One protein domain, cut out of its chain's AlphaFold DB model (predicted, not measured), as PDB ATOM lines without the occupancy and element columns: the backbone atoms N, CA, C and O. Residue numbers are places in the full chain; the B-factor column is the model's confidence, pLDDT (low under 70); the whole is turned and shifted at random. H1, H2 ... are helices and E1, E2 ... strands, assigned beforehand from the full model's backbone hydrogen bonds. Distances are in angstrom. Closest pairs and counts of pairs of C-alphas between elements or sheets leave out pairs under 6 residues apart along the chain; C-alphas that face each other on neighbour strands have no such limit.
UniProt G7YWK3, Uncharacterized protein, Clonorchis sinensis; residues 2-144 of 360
ATOM      1  N   GLU A   2      79.226 121.897  70.757       50.28
ATOM      2  CA  GLU A   2      77.868 121.292  70.876       50.28
ATOM      3  C   GLU A   2      77.194 121.496  72.252       50.28
ATOM      4  O   GLU A   2      75.990 121.742  72.345       50.28
ATOM      5  N   ASN A   3      77.981 121.447  73.331       60.72
ATOM      6  CA  ASN A   3      77.480 121.627  74.698       60.72
ATOM      7  C   ASN A   3      77.092 123.092  74.998       60.72
ATOM      8  O   ASN A   3      76.166 123.347  75.759       60.72
ATOM      9  N   GLU A   4      77.764 124.057  74.362       57.78
ATOM     10  CA  GLU A   4      77.482 125.497  74.504       57.78
ATOM     11  C   GLU A   4      76.220 125.886  73.731       57.78
ATOM     12  O   GLU A   4      75.380 126.615  74.247       57.78
ATOM     13  N   ILE A   5      76.036 125.319  72.534       66.00
ATOM     14  CA  ILE A   5      74.822 125.497  71.724       66.00
ATOM     15  C   ILE A   5      73.594 124.934  72.461       66.00
ATOM     16  O   ILE A   5      72.525 125.541  72.451       66.00
ATOM     17  N   SER A   6      73.755 123.804  73.155       64.38
ATOM     18  CA  SER A   6      72.686 123.197  73.961       64.38
ATOM     19  C   SER A   6      72.331 124.043  75.191       64.38
ATOM     20  O   SER A   6      71.152 124.217  75.508       64.38
ATOM     21  N   ALA A   7      73.336 124.611  75.869       65.31
ATOM     22  CA  ALA A   7      73.125 125.501  77.009       65.31
ATOM     23  C   ALA A   7      72.428 126.809  76.599       65.31
ATOM     24  O   ALA A   7      71.487 127.232  77.266       65.31
ATOM     25  N   LEU A   8      72.829 127.406  75.472       67.69
ATOM     26  CA  LEU A   8      72.193 128.613  74.935       67.69
ATOM     27  C   LEU A   8      70.729 128.373  74.558       67.69
ATOM     28  O   LEU A   8      69.883 129.186  74.917       67.69
ATOM     29  N   ARG A   9      70.410 127.231  73.930       68.69
ATOM     30  CA  ARG A   9      69.016 126.850  73.637       68.69
ATOM     31  C   ARG A   9      68.190 126.717  74.918       68.69
ATOM     32  O   ARG A   9      67.112 127.280  75.010       68.69
ATOM     33  N   THR A  10      68.744 126.057  75.934       69.88
ATOM     34  CA  THR A  10      68.100 125.886  77.249       69.88
ATOM     35  C   THR A  10      67.782 127.234  77.910       69.88
ATOM     36  O   THR A  10      66.682 127.434  78.421       69.88
ATOM     37  N   ILE A  11      68.733 128.176  77.887       74.44
ATOM     38  CA  ILE A  11      68.552 129.526  78.446       74.44
ATOM     39  C   ILE A  11      67.507 130.306  77.644       74.44
ATOM     40  O   ILE A  11      66.672 130.985  78.237       74.44
ATOM     41  N   GLN A  12      67.519 130.186  76.314       71.19
ATOM     42  CA  GLN A  12      66.565 130.857  75.436       71.19
ATOM     43  C   GLN A  12      65.128 130.374  75.682       71.19
ATOM     44  O   GLN A  12      64.238 131.207  75.840       71.19
ATOM     45  N   SER A  13      64.906 129.062  75.815       69.31
ATOM     46  CA  SER A  13      63.581 128.503  76.123       69.31
ATOM     47  C   SER A  13      63.052 128.977  77.486       69.31
ATOM     48  O   SER A  13      61.865 129.258  77.618       69.31
ATOM     49  N   ILE A  14      63.921 129.142  78.494       74.75
ATOM     50  CA  ILE A  14      63.525 129.695  79.804       74.75
ATOM     51  C   ILE A  14      63.256 131.201  79.716       74.75
ATOM     52  O   ILE A  14      62.281 131.674  80.293       74.75
ATOM     53  N   ALA A  15      64.085 131.961  78.996       74.69
ATOM     54  CA  ALA A  15      63.860 133.392  78.783       74.69
ATOM     55  C   ALA A  15      62.509 133.643  78.098       74.69
ATOM     56  O   ALA A  15      61.804 134.590  78.446       74.69
ATOM     57  N   CYS A  16      62.101 132.736  77.205       69.38
ATOM     58  CA  CYS A  16      60.774 132.731  76.615       69.38
ATOM     59  C   CYS A  16      59.637 132.472  77.618       69.38
ATOM     60  O   CYS A  16      58.500 132.757  77.300       69.38
ATOM     61  N   LEU A  17      59.860 131.996  78.836       71.81
ATOM     62  CA  LEU A  17      58.781 131.921  79.834       71.81
ATOM     63  C   LEU A  17      58.649 133.198  80.669       71.81
ATOM     64  O   LEU A  17      57.643 133.387  81.348       71.81
ATOM     65  N   LEU A  18      59.654 134.074  80.630       80.19
ATOM     66  CA  LEU A  18      59.750 135.243  81.504       80.19
ATOM     67  C   LEU A  18      59.210 136.538  80.875       80.19
ATOM     68  O   LEU A  18      59.189 137.556  81.561       80.19
ATOM     69  N   ASN A  19      58.791 136.532  79.601       80.81
ATOM     70  CA  ASN A  19      58.417 137.751  78.873       80.81
ATOM     71  C   ASN A  19      57.067 137.652  78.124       80.81
ATOM     72  O   ASN A  19      57.053 137.600  76.896       80.81
ATOM     73  N   PRO A  20      55.924 137.663  78.832       66.19
ATOM     74  CA  PRO A  20      54.607 137.281  78.300       66.19
ATOM     75  C   PRO A  20      54.151 138.021  77.026       66.19
ATOM     76  O   PRO A  20      53.262 137.524  76.339       66.19
ATOM     77  N   ASP A  21      54.765 139.161  76.695       68.50
ATOM     78  CA  ASP A  21      54.408 140.028  75.569       68.50
ATOM     79  C   ASP A  21      55.147 139.706  74.254       68.50
ATOM     80  O   ASP A  21      54.847 140.292  73.208       68.50
ATOM     81  N   ALA A  22      56.122 138.792  74.264       71.31
ATOM     82  CA  ALA A  22      56.793 138.365  73.038       71.31
ATOM     83  C   ALA A  22      55.897 137.411  72.226       71.31
ATOM     84  O   ALA A  22      55.237 136.534  72.773       71.31
ATOM     85  N   ALA A  23      55.875 137.541  70.898       69.94
ATOM     86  CA  ALA A  23      55.189 136.574  70.042       69.94
ATOM     87  C   ALA A  23      55.878 135.203  70.166       69.94
ATOM     88  O   ALA A  23      57.011 135.021  69.714       69.94
ATOM     89  N   TYR A  24      55.204 134.255  70.815       73.12
ATOM     90  CA  TYR A  24      55.780 132.960  71.152       73.12
ATOM     91  C   TYR A  24      55.537 131.909  70.079       73.12
ATOM     92  O   TYR A  24      54.402 131.640  69.691       73.12
ATOM     93  N   ASP A  25      56.618 131.262  69.651       81.88
ATOM     94  CA  ASP A  25      56.533 129.999  68.928       81.88
ATOM     95  C   ASP A  25      56.085 128.898  69.911       81.88
ATOM     96  O   ASP A  25      56.775 128.673  70.915       81.88
ATOM     97  N   PRO A  26      54.959 128.203  69.655       83.44
ATOM     98  CA  PRO A  26      54.468 127.126  70.517       83.44
ATOM     99  C   PRO A  26      55.499 126.009  70.732       83.44
ATOM    100  O   PRO A  26      55.515 125.397  71.799       83.44
ATOM    101  N   THR A  27      56.401 125.790  69.771       84.75
ATOM    102  CA  THR A  27      57.478 124.793  69.875       84.75
ATOM    103  C   THR A  27      58.437 125.123  71.022       84.75
ATOM    104  O   THR A  27      58.792 124.255  71.816       84.75
ATOM    105  N   ASN A  28      58.807 126.401  71.166       81.50
ATOM    106  CA  ASN A  28      59.706 126.848  72.235       81.50
ATOM    107  C   ASN A  28      59.051 126.727  73.618       81.50
ATOM    108  O   ASN A  28      59.738 126.439  74.600       81.50
ATOM    109  N   LEU A  29      57.729 126.919  73.699       81.69
ATOM    110  CA  LEU A  29      56.964 126.750  74.936       81.69
ATOM    111  C   LEU A  29      56.915 125.276  75.369       81.69
ATOM    112  O   LEU A  29      57.113 124.976  76.546       81.69
ATOM    113  N   GLU A  30      56.688 124.357  74.427       86.19
ATOM    114  CA  GLU A  30      56.688 122.915  74.700       86.19
ATOM    115  C   GLU A  30      58.063 122.439  75.190       86.19
ATOM    116  O   GLU A  30      58.154 121.769  76.224       86.19
ATOM    117  N   GLU A  31      59.147 122.856  74.526       85.81
ATOM    118  CA  GLU A  31      60.512 122.558  74.979       85.81
ATOM    119  C   GLU A  31      60.785 123.102  76.390       85.81
ATOM    120  O   GLU A  31      61.365 122.404  77.229       85.81
ATOM    121  N   ALA A  32      60.340 124.330  76.679       82.94
ATOM    122  CA  ALA A  32      60.499 124.939  77.995       82.94
ATOM    123  C   ALA A  32      59.704 124.191  79.081       82.94
ATOM    124  O   ALA A  32      60.223 123.972  80.179       82.94
ATOM    125  N   SER A  33      58.486 123.734  78.771       86.56
ATOM    126  CA  SER A  33      57.671 122.916  79.680       86.56
ATOM    127  C   SER A  33      58.361 121.591  80.010       86.56
ATOM    128  O   SER A  33      58.530 121.255  81.182       86.56
ATOM    129  N   ILE A  34      58.837 120.865  78.990       88.88
ATOM    130  CA  ILE A  34      59.554 119.591  79.168       88.88
ATOM    131  C   ILE A  34      60.807 119.789  80.030       88.88
ATOM    132  O   ILE A  34      61.129 118.956  80.888       88.88
ATOM    133  N   LEU A  35      61.525 120.893  79.815       87.31
ATOM    134  CA  LEU A  35      62.707 121.242  80.594       87.31
ATOM    135  C   LEU A  35      62.365 121.506  82.067       87.31
ATOM    136  O   LEU A  35      63.079 121.012  82.945       87.31
ATOM    137  N   ILE A  36      61.290 122.249  82.346       89.12
ATOM    138  CA  ILE A  36      60.822 122.500  83.717       89.12
ATOM    139  C   ILE A  36      60.469 121.185  84.406       89.12
ATOM    140  O   ILE A  36      60.983 120.928  85.495       89.12
ATOM    141  N   ASP A  37      59.681 120.327  83.760       91.31
ATOM    142  CA  ASP A  37      59.282 119.033  84.324       91.31
ATOM    143  C   ASP A  37      60.497 118.138  84.601       91.31
ATOM    144  O   ASP A  37      60.611 117.506  85.657       91.31
ATOM    145  N   THR A  38      61.460 118.130  83.676       89.94
ATOM    146  CA  THR A  38      62.716 117.386  83.828       89.94
ATOM    147  C   THR A  38      63.533 117.913  85.008       89.94
ATOM    148  O   THR A  38      64.028 117.123  85.818       89.94
ATOM    149  N   ASN A  39      63.657 119.236  85.142       90.00
ATOM    150  CA  ASN A  39      64.385 119.869  86.240       90.00
ATOM    151  C   ASN A  39      63.692 119.649  87.587       90.00
ATOM    152  O   ASN A  39      64.363 119.306  88.560       90.00
ATOM    153  N   ALA A  40      62.366 119.784  87.647       92.81
ATOM    154  CA  ALA A  40      61.582 119.523  88.848       92.81
ATOM    155  C   ALA A  40      61.756 118.067  89.310       92.81
ATOM    156  O   ALA A  40      62.092 117.818  90.471       92.81
ATOM    157  N   SER A  41      61.636 117.106  88.387       94.12
ATOM    158  CA  SER A  41      61.859 115.681  88.669       94.12
ATOM    159  C   SER A  41      63.280 115.402  89.174       94.12
ATOM    160  O   SER A  41      63.466 114.690  90.165       94.12
ATOM    161  N   GLU A  42      64.298 116.001  88.551       94.88
ATOM    162  CA  GLU A  42      65.691 115.868  88.992       94.88
ATOM    163  C   GLU A  42      65.922 116.486  90.381       94.88
ATOM    164  O   GLU A  42      66.644 115.900  91.189       94.88
ATOM    165  N   ILE A  43      65.316 117.636  90.693       95.56
ATOM    166  CA  ILE A  43      65.416 118.269  92.018       95.56
ATOM    167  C   ILE A  43      64.790 117.367  93.087       95.56
ATOM    168  O   ILE A  43      65.449 117.093  94.094       95.56
ATOM    169  N   CYS A  44      63.585 116.842  92.849       96.88
ATOM    170  CA  CYS A  44      62.930 115.894  93.755       96.88
ATOM    171  C   CYS A  44      63.810 114.661  94.004       96.88
ATOM    172  O   CYS A  44      64.111 114.325  95.151       96.88
ATOM    173  N   GLN A  45      64.336 114.048  92.938       96.69
ATOM    174  CA  GLN A  45      65.240 112.898  93.059       96.69
ATOM    175  C   GLN A  45      66.536 113.239  93.800       96.69
ATOM    176  O   GLN A  45      67.070 112.401  94.531       96.69
ATOM    177  N   ARG A  46      67.077 114.453  93.629       96.25
ATOM    178  CA  ARG A  46      68.259 114.898  94.378       96.25
ATOM    179  C   ARG A  46      67.964 115.001  95.863       96.25
ATOM    180  O   ARG A  46      68.798 114.553  96.642       96.25
ATOM    181  N   ILE A  47      66.818 115.564  96.245       96.12
ATOM    182  CA  ILE A  47      66.398 115.656  97.650       96.12
ATOM    183  C   ILE A  47      66.279 114.248  98.248       96.12
ATOM    184  O   ILE A  47      66.862 113.977  99.298       96.12
ATOM    185  N   GLU A  48      65.645 113.311  97.542       96.31
ATOM    186  CA  GLU A  48      65.577 111.906  97.973       96.31
ATOM    187  C   GLU A  48      66.964 111.254  98.096       96.31
ATOM    188  O   GLU A  48      67.228 110.517  99.049       96.31
ATOM    189  N   CYS A  49      67.878 111.536  97.161       97.38
ATOM    190  CA  CYS A  49      69.235 110.986  97.177       97.38
ATOM    191  C   CYS A  49      70.089 111.508  98.344       97.38
ATOM    192  O   CYS A  49      70.984 110.786  98.777       97.38
ATOM    193  N   ARG A  50      69.838 112.716  98.874       97.44
ATOM    194  CA  ARG A  50      70.594 113.251 100.031       97.44
ATOM    195  C   ARG A  50      70.408 112.420 101.298       97.44
ATOM    196  O   ARG A  50      71.309 112.338 102.123       97.44
ATOM    197  N   HIS A  51      69.271 111.744 101.403       98.06
ATOM    198  CA  HIS A  51      68.939 110.853 102.507       98.06
ATOM    199  C   HIS A  51      69.494 109.434 102.308       98.06
ATOM    200  O   HIS A  51      69.278 108.563 103.148       98.06
ATOM    201  N   GLN A  52      70.181 109.171 101.191       98.25
ATOM    202  CA  GLN A  52      70.604 107.834 100.794       98.25
ATOM    203  C   GLN A  52      72.125 107.712 100.683       98.25
ATOM    204  O   GLN A  52      72.825 108.544 100.100       98.25
ATOM    205  N   VAL A  53      72.638 106.590 101.176       97.88
ATOM    206  CA  VAL A  53      74.057 106.237 101.131       97.88
ATOM    207  C   VAL A  53      74.215 104.886 100.447       97.88
ATOM    208  O   VAL A  53      73.549 103.914 100.787       97.88
ATOM    209  N   SER A  54      75.095 104.824  99.449       97.06
ATOM    210  CA  SER A  54      75.436 103.594  98.733       97.06
ATOM    211  C   SER A  54      76.700 102.969  99.314       97.06
ATOM    212  O   SER A  54      77.753 103.608  99.372       97.06
ATOM    213  N   ILE A  55      76.606 101.699  99.681       95.88
ATOM    214  CA  ILE A  55      77.675 100.898 100.266       95.88
ATOM    215  C   ILE A  55      78.054  99.804  99.273       95.88
ATOM    216  O   ILE A  55      77.210  99.095  98.728       95.88
ATOM    217  N   PHE A  56      79.349  99.677  99.016       94.44
ATOM    218  CA  PHE A  56      79.910  98.706  98.087       94.44
ATOM    219  C   PHE A  56      80.899  97.784  98.798       94.44
ATOM    220  O   PHE A  56      81.510  98.159  99.800       94.44
ATOM    221  N   ASN A  57      81.135  96.620  98.187       91.81
ATOM    222  CA  ASN A  57      82.055  95.573  98.650       91.81
ATOM    223  C   ASN A  57      81.618  94.852  99.934       91.81
ATOM    224  O   ASN A  57      82.446  94.238 100.605       91.81
ATOM    225  N   GLU A  58      80.329  94.901 100.256       89.56
ATOM    226  CA  GLU A  58      79.743  94.117 101.337       89.56
ATOM    227  C   GLU A  58      79.549  92.650 100.900       89.56
ATOM    228  O   GLU A  58      79.072  92.414  99.790       89.56
ATOM    229  N   PRO A  59      79.905  91.639 101.713       90.12
ATOM    230  CA  PRO A  59      79.685  90.241 101.350       90.12
ATOM    231  C   PRO A  59      78.196  89.865 101.253       90.12
ATOM    232  O   PRO A  59      77.466  89.925 102.237       90.12
ATOM    233  N   ASP A  60      77.772  89.321 100.108       92.50
ATOM    234  CA  ASP A  60      76.361  88.957  99.866       92.50
ATOM    235  C   ASP A  60      75.814  87.851 100.781       92.50
ATOM    236  O   ASP A  60      74.608  87.634 100.851       92.50
ATOM    237  N   ARG A  61      76.684  87.097 101.451       93.50
ATOM    238  CA  ARG A  61      76.261  85.989 102.319       93.50
ATOM    239  C   ARG A  61      75.771  86.459 103.684       93.50
ATOM    240  O   ARG A  61      75.119  85.688 104.375       93.50
ATOM    241  N   ILE A  62      76.114  87.682 104.081       92.19
ATOM    242  CA  ILE A  62      75.716  88.239 105.373       92.19
ATOM    243  C   ILE A  62      74.270  88.739 105.243       92.19
ATOM    244  O   ILE A  62      73.971  89.399 104.245       92.19
ATOM    245  N   PRO A  63      73.360  88.413 106.177       95.56
ATOM    246  CA  PRO A  63      72.028  89.011 106.213       95.56
ATOM    247  C   PRO A  63      72.101  90.536 106.298       95.56
ATOM    248  O   PRO A  63      72.985  91.091 106.953       95.56
ATOM    249  N   LEU A  64      71.184  91.210 105.614       95.12
ATOM    250  CA  LEU A  64      71.251  92.656 105.428       95.12
ATOM    251  C   LEU A  64      71.135  93.415 106.757       95.12
ATOM    252  O   LEU A  64      71.868  94.375 106.984       95.12
ATOM    253  N   GLU A  65      70.284  92.920 107.650       96.12
ATOM    254  CA  GLU A  65      69.996  93.477 108.973       96.12
ATOM    255  C   GLU A  65      71.248  93.470 109.866       96.12
ATOM    256  O   GLU A  65      71.503  94.405 110.630       96.12
ATOM    257  N   HIS A  66      72.080  92.428 109.740       94.44
ATOM    258  CA  HIS A  66      73.342  92.338 110.470       94.44
ATOM    259  C   HIS A  66      74.372  93.336 109.955       94.44
ATOM    260  O   HIS A  66      75.080  93.943 110.760       94.44
ATOM    261  N   THR A  67      74.458  93.531 108.637       92.69
ATOM    262  CA  THR A  67      75.351  94.547 108.073       92.69
ATOM    263  C   THR A  67      74.912  95.945 108.489       92.69
ATOM    264  O   THR A  67      75.745  96.720 108.953       92.69
ATOM    265  N   GLU A  68      73.623  96.255 108.360       95.50
ATOM    266  CA  GLU A  68      73.047  97.528 108.793       95.50
ATOM    267  C   GLU A  68      73.404  97.820 110.254       95.50
ATOM    268  O   GLU A  68      74.071  98.817 110.538       95.50
ATOM    269  N   THR A  69      73.095  96.888 111.161       95.56
ATOM    270  CA  THR A  69      73.404  97.030 112.592       95.56
ATOM    271  C   THR A  69      74.901  97.214 112.836       95.56
ATOM    272  O   THR A  69      75.299  98.081 113.615       95.56
ATOM    273  N   ALA A  70      75.757  96.433 112.171       92.94
ATOM    274  CA  ALA A  70      77.205  96.519 112.351       92.94
ATOM    275  C   ALA A  70      77.772  97.869 111.889       92.94
ATOM    276  O   ALA A  70      78.634  98.429 112.567       92.94
ATOM    277  N   ILE A  71      77.284  98.400 110.765       93.81
ATOM    278  CA  ILE A  71      77.700  99.706 110.241       93.81
ATOM    279  C   ILE A  71      77.240 100.820 111.179       93.81
ATOM    280  O   ILE A  71      78.061 101.646 111.575       93.81
ATOM    281  N   LEU A  72      75.969 100.817 111.584       95.31
ATOM    282  CA  LEU A  72      75.442 101.815 112.516       95.31
ATOM    283  C   LEU A  72      76.159 101.766 113.867       95.31
ATOM    284  O   LEU A  72      76.507 102.807 114.416       95.31
ATOM    285  N   THR A  73      76.451 100.569 114.378       95.38
ATOM    286  CA  THR A  73      77.213 100.385 115.622       95.38
ATOM    287  C   THR A  73      78.621 100.943 115.499       95.38
ATOM    288  O   THR A  73      79.058 101.705 116.358       95.38
ATOM    289  N   ALA A  74      79.322 100.621 114.412       92.69
ATOM    290  CA  ALA A  74      80.680 101.103 114.180       92.69
ATOM    291  C   ALA A  74      80.758 102.629 113.986       92.69
ATOM    292  O   ALA A  74      81.821 103.208 114.200       92.69
ATOM    293  N   CYS A  75      79.656 103.274 113.597       93.38
ATOM    294  CA  CYS A  75      79.556 104.723 113.427       93.38
ATOM    295  C   CYS A  75      78.915 105.459 114.612       93.38
ATOM    296  O   CYS A  75      78.717 106.668 114.507       93.38
ATOM    297  N   ASP A  76      78.584 104.762 115.703       95.94
ATOM    298  CA  ASP A  76      77.853 105.329 116.848       95.94
ATOM    299  C   ASP A  76      76.509 105.977 116.435       95.94
ATOM    300  O   ASP A  76      76.202 107.147 116.683       95.94
ATOM    301  N   MET A  77      75.728 105.202 115.677       96.38
ATOM    302  CA  MET A  77      74.447 105.585 115.070       96.38
ATOM    303  C   MET A  77      73.351 104.529 115.305       96.38
ATOM    304  O   MET A  77      72.433 104.387 114.499       96.38
ATOM    305  N   GLN A  78      73.448 103.762 116.391       95.56
ATOM    306  CA  GLN A  78      72.589 102.598 116.670       95.56
ATOM    307  C   GLN A  78      71.110 102.971 116.830       95.56
ATOM    308  O   GLN A  78      70.243 102.214 116.410       95.56
ATOM    309  N   ASP A  79      70.836 104.164 117.356       96.00
ATOM    310  CA  ASP A  79      69.477 104.673 117.572       96.00
ATOM    311  C   ASP A  79      68.886 105.370 116.335       96.00
ATOM    312  O   ASP A  79      67.776 105.903 116.377       96.00
ATOM    313  N   THR A  80      69.630 105.429 115.223       96.69
ATOM    314  CA  THR A  80      69.148 106.106 114.016       96.69
ATOM    315  C   THR A  80      68.200 105.209 113.232       96.69
ATOM    316  O   THR A  80      68.504 104.058 112.935       96.69
ATOM    317  N   ILE A  81      67.047 105.762 112.851       96.50
ATOM    318  CA  ILE A  81      66.098 105.066 111.987       96.50
ATOM    319  C   ILE A  81      66.633 105.111 110.554       96.50
ATOM    320  O   ILE A  81      66.734 106.181 109.934       96.50
ATOM    321  N   CYS A  82      66.943 103.940 110.008       97.12
ATOM    322  CA  CYS A  82      67.207 103.771 108.590       97.12
ATOM    323  C   CYS A  82      66.583 102.488 108.049       97.12
ATOM    324  O   CYS A  82      66.095 101.637 108.786       97.12
ATOM    325  N   THR A  83      66.542 102.403 106.725       97.69
ATOM    326  CA  THR A  83      66.166 101.189 106.006       97.69
ATOM    327  C   THR A  83      67.289 100.828 105.054       97.69
ATOM    328  O   THR A  83      67.808 101.689 104.337       97.69
ATOM    329  N   ALA A  84      67.672  99.559 105.021       97.62
ATOM    330  CA  ALA A  84      68.630  99.051 104.057       97.62
ATOM    331  C   ALA A  84      67.927  98.202 102.992       97.62
ATOM    332  O   ALA A  84      67.010  97.432 103.273       97.62
ATOM    333  N   ARG A  85      68.390  98.290 101.740       97.69
ATOM    334  CA  ARG A  85      68.029  97.323 100.692       97.69
ATOM    335  C   ARG A  85      69.218  96.997  99.804       97.69
ATOM    336  O   ARG A  85      70.041  97.860  99.489       97.69
ATOM    337  N   ARG A  86      69.273  95.756  99.325       97.31
ATOM    338  CA  ARG A  86      70.271  95.339  98.336       97.31
ATOM    339  C   ARG A  86      69.846  95.710  96.927       97.31
ATOM    340  O   ARG A  86      68.705  95.512  96.517       97.31
ATOM    341  N   LEU A  87      70.802  96.232  96.175       96.44
ATOM    342  CA  LEU A  87      70.662  96.568  94.771       96.44
ATOM    343  C   LEU A  87      71.130  95.411  93.891       96.44
ATOM    344  O   LEU A  87      71.983  94.600  94.259       96.44
ATOM    345  N   ARG A  88      70.593  95.370  92.671       95.81
ATOM    346  CA  ARG A  88      70.999  94.392  91.664       95.81
ATOM    347  C   ARG A  88      72.460  94.607  91.267       95.81
ATOM    348  O   ARG A  88      72.889  95.723  90.971       95.81
ATOM    349  N   LYS A  89      73.210  93.509  91.192       94.50
ATOM    350  CA  LYS A  89      74.583  93.498  90.682       94.50
ATOM    351  C   LYS A  89      74.618  93.863  89.203       94.50
ATOM    352  O   LYS A  89      73.794  93.398  88.420       94.50
ATOM    353  N   SER A  90      75.644  94.606  88.804       90.06
ATOM    354  CA  SER A  90      75.951  94.821  87.388       90.06
ATOM    355  C   SER A  90      76.653  93.622  86.742       90.06
ATOM    356  O   SER A  90      76.552  93.443  85.532       90.06
ATOM    357  N   LYS A  91      77.370  92.806  87.531       94.75
ATOM    358  CA  LYS A  91      78.092  91.605  87.081       94.75
ATOM    359  C   LYS A  91      77.995  90.492  88.133       94.75
ATOM    360  O   LYS A  91      78.031  90.815  89.320       94.75
ATOM    361  N   PRO A  92      77.962  89.203  87.744       93.06
ATOM    362  CA  PRO A  92      77.878  88.089  88.698       93.06
ATOM    363  C   PRO A  92      79.031  88.036  89.711       93.06
ATOM    364  O   PRO A  92      78.818  87.671  90.862       93.06
ATOM    365  N   SER A  93      80.236  88.440  89.293       93.25
ATOM    366  CA  SER A  93      81.451  88.433  90.121       93.25
ATOM    367  C   SER A  93      81.526  89.559  91.155       93.25
ATOM    368  O   SER A  93      82.368  89.512  92.047       93.25
ATOM    369  N   MET A  94      80.675  90.578  91.044       94.31
ATOM    370  CA  MET A  94      80.638  91.699  91.982       94.31
ATOM    371  C   MET A  94      79.715  91.376  93.160       94.31
ATOM    372  O   MET A  94      78.775  90.596  93.018       94.31
ATOM    373  N   CYS A  95      79.939  92.009  94.310       93.94
ATOM    374  CA  CYS A  95      78.962  92.008  95.398       93.94
ATOM    375  C   CYS A  95      77.770  92.921  95.066       93.94
ATOM    376  O   CYS A  95      77.914  93.884  94.301       93.94
ATOM    377  N   CYS A  96      76.598  92.623  95.628       95.25
ATOM    378  CA  CYS A  96      75.425  93.486  95.580       95.25
ATOM    379  C   CYS A  96      75.754  94.790  96.316       95.25
ATOM    380  O   CYS A  96      76.138  94.744  97.483       95.25
ATOM    381  N   PRO A  97      75.616  95.959  95.675       96.38
ATOM    382  CA  PRO A  97      75.637  97.210  96.413       96.38
ATOM    383  C   PRO A  97      74.447  97.260  97.373       96.38
ATOM    384  O   PRO A  97      73.351  96.829  97.014       96.38
ATOM    385  N   THR A  98      74.638  97.839  98.545       97.31
ATOM    386  CA  THR A  98      73.565  98.110  99.504       97.31
ATOM    387  C   THR A  98      73.258  99.599  99.477       97.31
ATOM    388  O   THR A  98      74.171 100.417  99.368       97.31
ATOM    389  N   ILE A  99      71.983  99.975  99.535       97.75
ATOM    390  CA  ILE A  99      71.577 101.363  99.750       97.75
ATOM    391  C   ILE A  99      70.902 101.465 101.110       97.75
ATOM    392  O   ILE A  99      69.977 100.707 101.395       97.75
ATOM    393  N   MET A 100      71.403 102.372 101.939       98.06
ATOM    394  CA  MET A 100      70.795 102.743 103.211       98.06
ATOM    395  C   MET A 100      70.080 104.072 103.031       98.06
ATOM    396  O   MET A 100      70.663 105.015 102.494       98.06
ATOM    397  N   GLN A 101      68.826 104.135 103.458       98.19
ATOM    398  CA  GLN A 101      67.992 105.324 103.432       98.19
ATOM    399  C   GLN A 101      67.701 105.754 104.865       98.19
ATOM    400  O   GLN A 101      67.136 104.993 105.646       98.19
ATOM    401  N   PHE A 102      68.089 106.979 105.188       98.31
ATOM    402  CA  PHE A 102      67.914 107.592 106.497       98.31
ATOM    403  C   PHE A 102      66.684 108.490 106.505       98.31
ATOM    404  O   PHE A 102      66.329 109.076 105.484       98.31
ATOM    405  N   GLN A 103      66.065 108.641 107.674       97.06
ATOM    406  CA  GLN A 103      64.993 109.621 107.846       97.06
ATOM    407  C   GLN A 103      65.512 111.068 107.770       97.06
ATOM    408  O   GLN A 103      64.817 111.945 107.270       97.06
ATOM    409  N   GLU A 104      66.738 111.318 108.238       97.19
ATOM    410  CA  GLU A 104      67.329 112.657 108.309       97.19
ATOM    411  C   GLU A 104      68.624 112.737 107.485       97.19
ATOM    412  O   GLU A 104      69.514 111.891 107.624       97.19
ATOM    413  N   GLU A 105      68.779 113.802 106.687       97.38
ATOM    414  CA  GLU A 105      69.979 114.056 105.869       97.38
ATOM    415  C   GLU A 105      71.270 114.080 106.709       97.38
ATOM    416  O   GLU A 105      72.294 113.530 106.299       97.38
ATOM    417  N   LYS A 106      71.218 114.639 107.926       97.56
ATOM    418  CA  LYS A 106      72.382 114.704 108.827       97.56
ATOM    419  C   LYS A 106      72.951 113.319 109.153       97.56
ATOM    420  O   LYS A 106      74.162 113.183 109.293       97.56
ATOM    421  N   ASN A 107      72.113 112.283 109.230       98.00
ATOM    422  CA  ASN A 107      72.565 110.922 109.524       98.00
ATOM    423  C   ASN A 107      73.262 110.308 108.302       98.00
ATOM    424  O   ASN A 107      74.336 109.724 108.439       98.00
ATOM    425  N   ALA A 108      72.733 110.536 107.096       98.00
ATOM    426  CA  ALA A 108      73.411 110.149 105.859       98.00
ATOM    427  C   ALA A 108      74.786 110.836 105.725       98.00
ATOM    428  O   ALA A 108      75.783 110.179 105.414       98.00
ATOM    429  N   ALA A 109      74.862 112.137 106.027       97.31
ATOM    430  CA  ALA A 109      76.114 112.891 106.038       97.31
ATOM    431  C   ALA A 109      77.106 112.362 107.089       97.31
ATOM    432  O   ALA A 109      78.272 112.130 106.762       97.31
ATOM    433  N   ARG A 110      76.645 112.084 108.318       97.06
ATOM    434  CA  ARG A 110      77.467 111.461 109.372       97.06
ATOM    435  C   ARG A 110      78.069 110.135 108.903       97.06
ATOM    436  O   ARG A 110      79.284 109.961 109.008       97.06
ATOM    437  N   LEU A 111      77.274 109.249 108.297       96.81
ATOM    438  CA  LEU A 111      77.783 107.979 107.764       96.81
ATOM    439  C   LEU A 111      78.833 108.189 106.657       96.81
ATOM    440  O   LEU A 111      79.844 107.485 106.625       96.81
ATOM    441  N   LEU A 112      78.635 109.169 105.768       96.12
ATOM    442  CA  LEU A 112      79.626 109.512 104.740       96.12
ATOM    443  C   LEU A 112      80.952 109.971 105.360       96.12
ATOM    444  O   LEU A 112      82.015 109.528 104.923       96.12
ATOM    445  N   THR A 113      80.900 110.808 106.399       95.88
ATOM    446  CA  THR A 113      82.107 111.274 107.107       95.88
ATOM    447  C   THR A 113      82.800 110.161 107.894       95.88
ATOM    448  O   THR A 113      84.026 110.149 107.995       95.88
ATOM    449  N   ALA A 114      82.047 109.166 108.370       93.94
ATOM    450  CA  ALA A 114      82.571 108.014 109.099       93.94
ATOM    451  C   ALA A 114      83.268 106.970 108.200       93.94
ATOM    452  O   ALA A 114      83.705 105.924 108.685       93.94
ATOM    453  N   GLN A 115      83.426 107.231 106.895       92.00
ATOM    454  CA  GLN A 115      84.113 106.316 105.980       92.00
ATOM    455  C   GLN A 115      85.537 105.968 106.443       92.00
ATOM    456  O   GLN A 115      85.962 104.817 106.314       92.00
ATOM    457  N   THR A 116      86.281 106.936 106.981       87.50
ATOM    458  CA  THR A 116      87.644 106.720 107.500       87.50
ATOM    459  C   THR A 116      87.643 105.793 108.715       87.50
ATOM    460  O   THR A 116      88.457 104.870 108.781       87.50
ATOM    461  N   LEU A 117      86.678 105.966 109.623       87.94
ATOM    462  CA  LEU A 117      86.478 105.117 110.799       87.94
ATOM    463  C   LEU A 117      86.168 103.667 110.399       87.94
ATOM    464  O   LEU A 117      86.812 102.725 110.868       87.94
ATOM    465  N   LEU A 118      85.243 103.487 109.457       88.56
ATOM    466  CA  LEU A 118      84.891 102.167 108.931       88.56
ATOM    467  C   LEU A 118      86.052 101.515 108.177       88.56
ATOM    468  O   LEU A 118      86.227 100.300 108.243       88.56
ATOM    469  N   SER A 119      86.884 102.319 107.514       86.50
ATOM    470  CA  SER A 119      88.070 101.823 106.813       86.50
ATOM    471  C   SER A 119      89.177 101.346 107.763       86.50
ATOM    472  O   SER A 119      89.954 100.467 107.399       86.50
ATOM    473  N   SER A 120      89.237 101.893 108.983       84.75
ATOM    474  CA  SER A 120      90.212 101.523 110.024       84.75
ATOM    475  C   SER A 120      89.853 100.221 110.761       84.75
ATOM    476  O   SER A 120      90.692  99.576 111.397       84.75
ATOM    477  N   THR A 121      88.596  99.784 110.669       80.94
ATOM    478  CA  THR A 121      88.094  98.641 111.434       80.94
ATOM    479  C   THR A 121      88.621  97.316 110.865       80.94
ATOM    480  O   THR A 121      88.072  96.763 109.917       80.94
ATOM    481  N   LYS A 122      89.659  96.750 111.499       73.31
ATOM    482  CA  LYS A 122      90.375  95.526 111.059       73.31
ATOM    483  C   LYS A 122      89.503  94.279 110.841       73.31
ATOM    484  O   LYS A 122      89.959  93.320 110.228       73.31
ATOM    485  N   ARG A 123      88.287  94.248 111.393       68.31
ATOM    486  CA  ARG A 123      87.403  93.071 111.357       68.31
ATOM    487  C   ARG A 123      86.608  92.942 110.062       68.31
ATOM    488  O   ARG A 123      86.117  91.855 109.774       68.31
ATOM    489  N   LEU A 124      86.476  94.023 109.299       67.75
ATOM    490  CA  LEU A 124      85.677  94.045 108.084       67.75
ATOM    491  C   LEU A 124      86.568  94.413 106.907       67.75
ATOM    492  O   LEU A 124      87.441  95.273 107.008       67.75
ATOM    493  N   ARG A 125      86.330  93.777 105.756       81.25
ATOM    494  CA  ARG A 125      86.830  94.333 104.500       81.25
ATOM    495  C   ARG A 125      86.232  95.740 104.390       81.25
ATOM    496  O   ARG A 125      85.006  95.842 104.455       81.25
ATOM    497  N   PRO A 126      87.050  96.795 104.250       84.69
ATOM    498  CA  PRO A 126      86.569  98.158 104.392       84.69
ATOM    499  C   PRO A 126      85.504  98.440 103.323       84.69
ATOM    500  O   PRO A 126      85.804  98.348 102.121       84.69
ATOM    501  N   PRO A 127      84.250  98.720 103.725       89.69
ATOM    502  CA  PRO A 127      83.195  99.003 102.774       89.69
ATOM    503  C   PRO A 127      83.503 100.320 102.066       89.69
ATOM    504  O   PRO A 127      83.968 101.290 102.670       89.69
ATOM    505  N   LYS A 128      83.233 100.382 100.760       94.25
ATOM    506  CA  LYS A 128      83.343 101.646 100.028       94.25
ATOM    507  C   LYS A 128      82.003 102.354 100.115       94.25
ATOM    508  O   LYS A 128      81.028 101.878  99.548       94.25
ATOM    509  N   ILE A 129      81.979 103.485 100.800       95.50
ATOM    510  CA  ILE A 129      80.772 104.276 101.019       95.50
ATOM    511  C   ILE A 129      80.777 105.454 100.053       95.50
ATOM    512  O   ILE A 129      81.822 106.051  99.788       95.50
ATOM    513  N   LYS A 130      79.623 105.745  99.458       96.50
ATOM    514  CA  LYS A 130      79.425 106.883  98.559       96.50
ATOM    515  C   LYS A 130      78.046 107.485  98.765       96.50
ATOM    516  O   LYS A 130      77.081 106.761  98.990       96.50
ATOM    517  N   ALA A 131      77.943 108.795  98.577       97.06
ATOM    518  CA  ALA A 131      76.649 109.458  98.494       97.06
ATOM    519  C   ALA A 131      75.842 108.874  97.325       97.06
ATOM    520  O   ALA A 131      76.399 108.642  96.238       97.06
ATOM    521  N   ALA A 132      74.546 108.639  97.537       96.62
ATOM    522  CA  ALA A 132      73.657 108.339  96.428       96.62
ATOM    523  C   ALA A 132      73.582 109.553  95.491       96.62
ATOM    524  O   ALA A 132      73.718 110.707  95.896       96.62
ATOM    525  N   ARG A 133      73.437 109.279  94.198       95.31
ATOM    526  CA  ARG A 133      73.402 110.302  93.153       95.31
ATOM    527  C   ARG A 133      72.350 109.937  92.129       95.31
ATOM    528  O   ARG A 133      72.198 108.753  91.797       95.31
ATOM    529  N   THR A 134      71.702 110.950  91.571       94.69
ATOM    530  CA  THR A 134      70.751 110.769  90.471       94.69
ATOM    531  C   THR A 134      71.451 110.196  89.236       94.69
ATOM    532  O   THR A 134      72.687 110.109  89.136       94.69
ATOM    533  N   ARG A 135      70.668 109.733  88.258       92.00
ATOM    534  CA  ARG A 135      71.228 109.290  86.972       92.00
ATOM    535  C   ARG A 135      71.997 110.427  86.293       92.00
ATOM    536  O   ARG A 135      73.116 110.179  85.844       92.00
ATOM    537  N   LEU A 136      71.436 111.636  86.282       90.56
ATOM    538  CA  LEU A 136      72.045 112.804  85.655       90.56
ATOM    539  C   LEU A 136      73.370 113.173  86.334       90.56
ATOM    540  O   LEU A 136      74.401 113.251  85.668       90.56
ATOM    541  N   GLN A 137      73.397 113.264  87.668       92.31
ATOM    542  CA  GLN A 137      74.636 113.520  88.418       92.31
ATOM    543  C   GLN A 137      75.728 112.484  88.114       92.31
ATOM    544  O   GLN A 137      76.905 112.823  87.960       92.31
ATOM    545  N   ARG A 138      75.360 111.200  87.993       90.81
ATOM    546  CA  ARG A 138      76.307 110.131  87.626       90.81
ATOM    547  C   ARG A 138      76.828 110.262  86.199       90.81
ATOM    548  O   ARG A 138      77.966 109.884  85.947       90.81
ATOM    549  N   GLN A 139      76.022 110.749  85.263       88.56
ATOM    550  CA  GLN A 139      76.462 110.978  83.885       88.56
ATOM    551  C   GLN A 139      77.426 112.161  83.805       88.56
ATOM    552  O   GLN A 139      78.497 112.018  83.216       88.56
ATOM    553  N   LEU A 140      77.104 113.267  84.477       85.62
ATOM    554  CA  LEU A 140      77.961 114.454  84.536       85.62
ATOM    555  C   LEU A 140      79.317 114.139  85.183       85.62
ATOM    556  O   LEU A 140      80.366 114.485  84.653       85.62
ATOM    557  N   THR A 141      79.315 113.378  86.278       80.75
ATOM    558  CA  THR A 141      80.553 113.032  87.004       80.75
ATOM    559  C   THR A 141      81.426 111.993  86.302       80.75
ATOM    560  O   THR A 141      82.598 111.886  86.628       80.75
ATOM    561  N   LYS A 142      80.901 111.248  85.321       76.25
ATOM    562  CA  LYS A 142      81.724 110.394  84.440       76.25
ATOM    563  C   LYS A 142      82.455 111.187  83.359       76.25
ATOM    564  O   LYS A 142      83.388 110.662  82.761       76.25
ATOM    565  N   LYS A 143      81.961 112.383  83.043       66.19
ATOM    566  CA  LYS A 143      82.494 113.247  81.986       66.19
ATOM    567  C   LYS A 143      83.437 114.315  82.534       66.19
ATOM    568  O   LYS A 143      84.211 114.868  81.766       66.19
ATOM    569  N   LEU A 144      83.384 114.572  83.839       52.69
ATOM    570  CA  LEU A 144      84.280 115.493  84.519       52.69
ATOM    571  C   LEU A 144      85.558 114.759  84.970       52.69
ATOM    572  O   LEU A 144      85.438 113.686  85.570       52.69
TER     573      LEU A 144
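Overview. This is residues 2 to 144 of the 360 residues of an uncharacterized protein of Clonorchis sinensis (UniProt G7YWK3). A small head, in which a four-stranded antiparallel sheet is covered on one face by the helices H3, H4 and H5, continues into one long helix, H2, that forms an arm and makes most of the length. Near the far end of this arm H1, with its residues 10 to 14, meets residues 28 to 35 of H2 and makes a corner with it at 78 degrees, and H6 is close to the arm nearer to the head; residues 2 to 8 of H1 and residues 18 to 23 stick out free. The printed part has 143 residues with six named helices and four named strands, in the order H1 H2 E1 H3 E2 E3 H4 H5 E4 H6, and the sheet runs E2 E3 E1 E4. The class is mixed, helices and strands. The whole is loose, with a radius of gyration of the C-alphas of 20.8 A, and spans 67 by 34 by 23 A.

Arrangement. H1, residues 2 to 15, touches H2, residues 26 to 50, with residues 10 to 14 alone, and H2 touches it with residues 28 to 35 alone; they are about perpendicular at 78 degrees, the closest C-alphas being those of Ser 13 and Ala 32, 5.1 A apart. H2 only grazes the sheet, with its residues 46 to 50. E1, residues 52 to 56, is an inner strand. H3, residues 64 to 74, is on the sheet over E2, residues 82 to 86, at a height over the sheet of 9.9 A; on the local plane it stands at 47 degrees to E2, slantwise to the strands. E2 and E3, residues 98 to 102, form an antiparallel hairpin, with N 83 and O 101 2.9 A apart, within hydrogen-bond range. E3 is also antiparallel to E1, with N 53 and O 100 at 2.8 A. E1, H3, E2 form a split strand-helix-strand unit, two strands that run the same way with E3 between them in the sheet, and its crossover is right-handed. H4, residues 105 to 113, lies over E1 at a height over the sheet of 7.8 A, along the strands at 16 degrees on the local plane, and on the same face as H3. H5, residues 115 to 120, only just touches H3, with 3 pairs of C-alphas within 8 A, the closest being those of Ala 74 and Leu 118, 6.8 A apart. E4, residues 128 to 131, is antiparallel to E1, with N 54 and O 130 at 2.8 A; E3, H4, H5, E4 form a second split unit, with E1 between its strands and a right-handed crossover. H3, H4 and H5 on one face of the sheet make two layers. H6, residues 135 to 143, is not on the sheet; it is close to but not clearly touching H2, about perpendicular at 90 degrees, with the closest C-alphas, those of Glu 42 and Leu 136, 7.8 A apart. In all six helices every O i to N i+4 pair is within hydrogen-bond range.

Along the chain. H1, residues 2 to 15, begins at C-alpha 2 at (77.868, 121.292, 70.876) and is 20.1 A long. H2, residues 26 to 50, is 36.4 A long and ends at C-alpha 50 at (70.594, 113.251, 100.031). H3 is 15.4 A long, E1 13.3 A and E2 13.6 A. H6 ends at C-alpha 143 at (82.494, 113.247, 81.986).

Size, cuts and confidence. The two C-alphas farthest apart, those of Ala 23 and Arg 123, are 68.1 A apart. The printed part has no cut, and the link from E2 to E3, 11 residues, is long. The mean pLDDT of the printed part is 88.1; 18 residues are under 70, among them residues 2 to 10, 123 to 124 and 143 to 144.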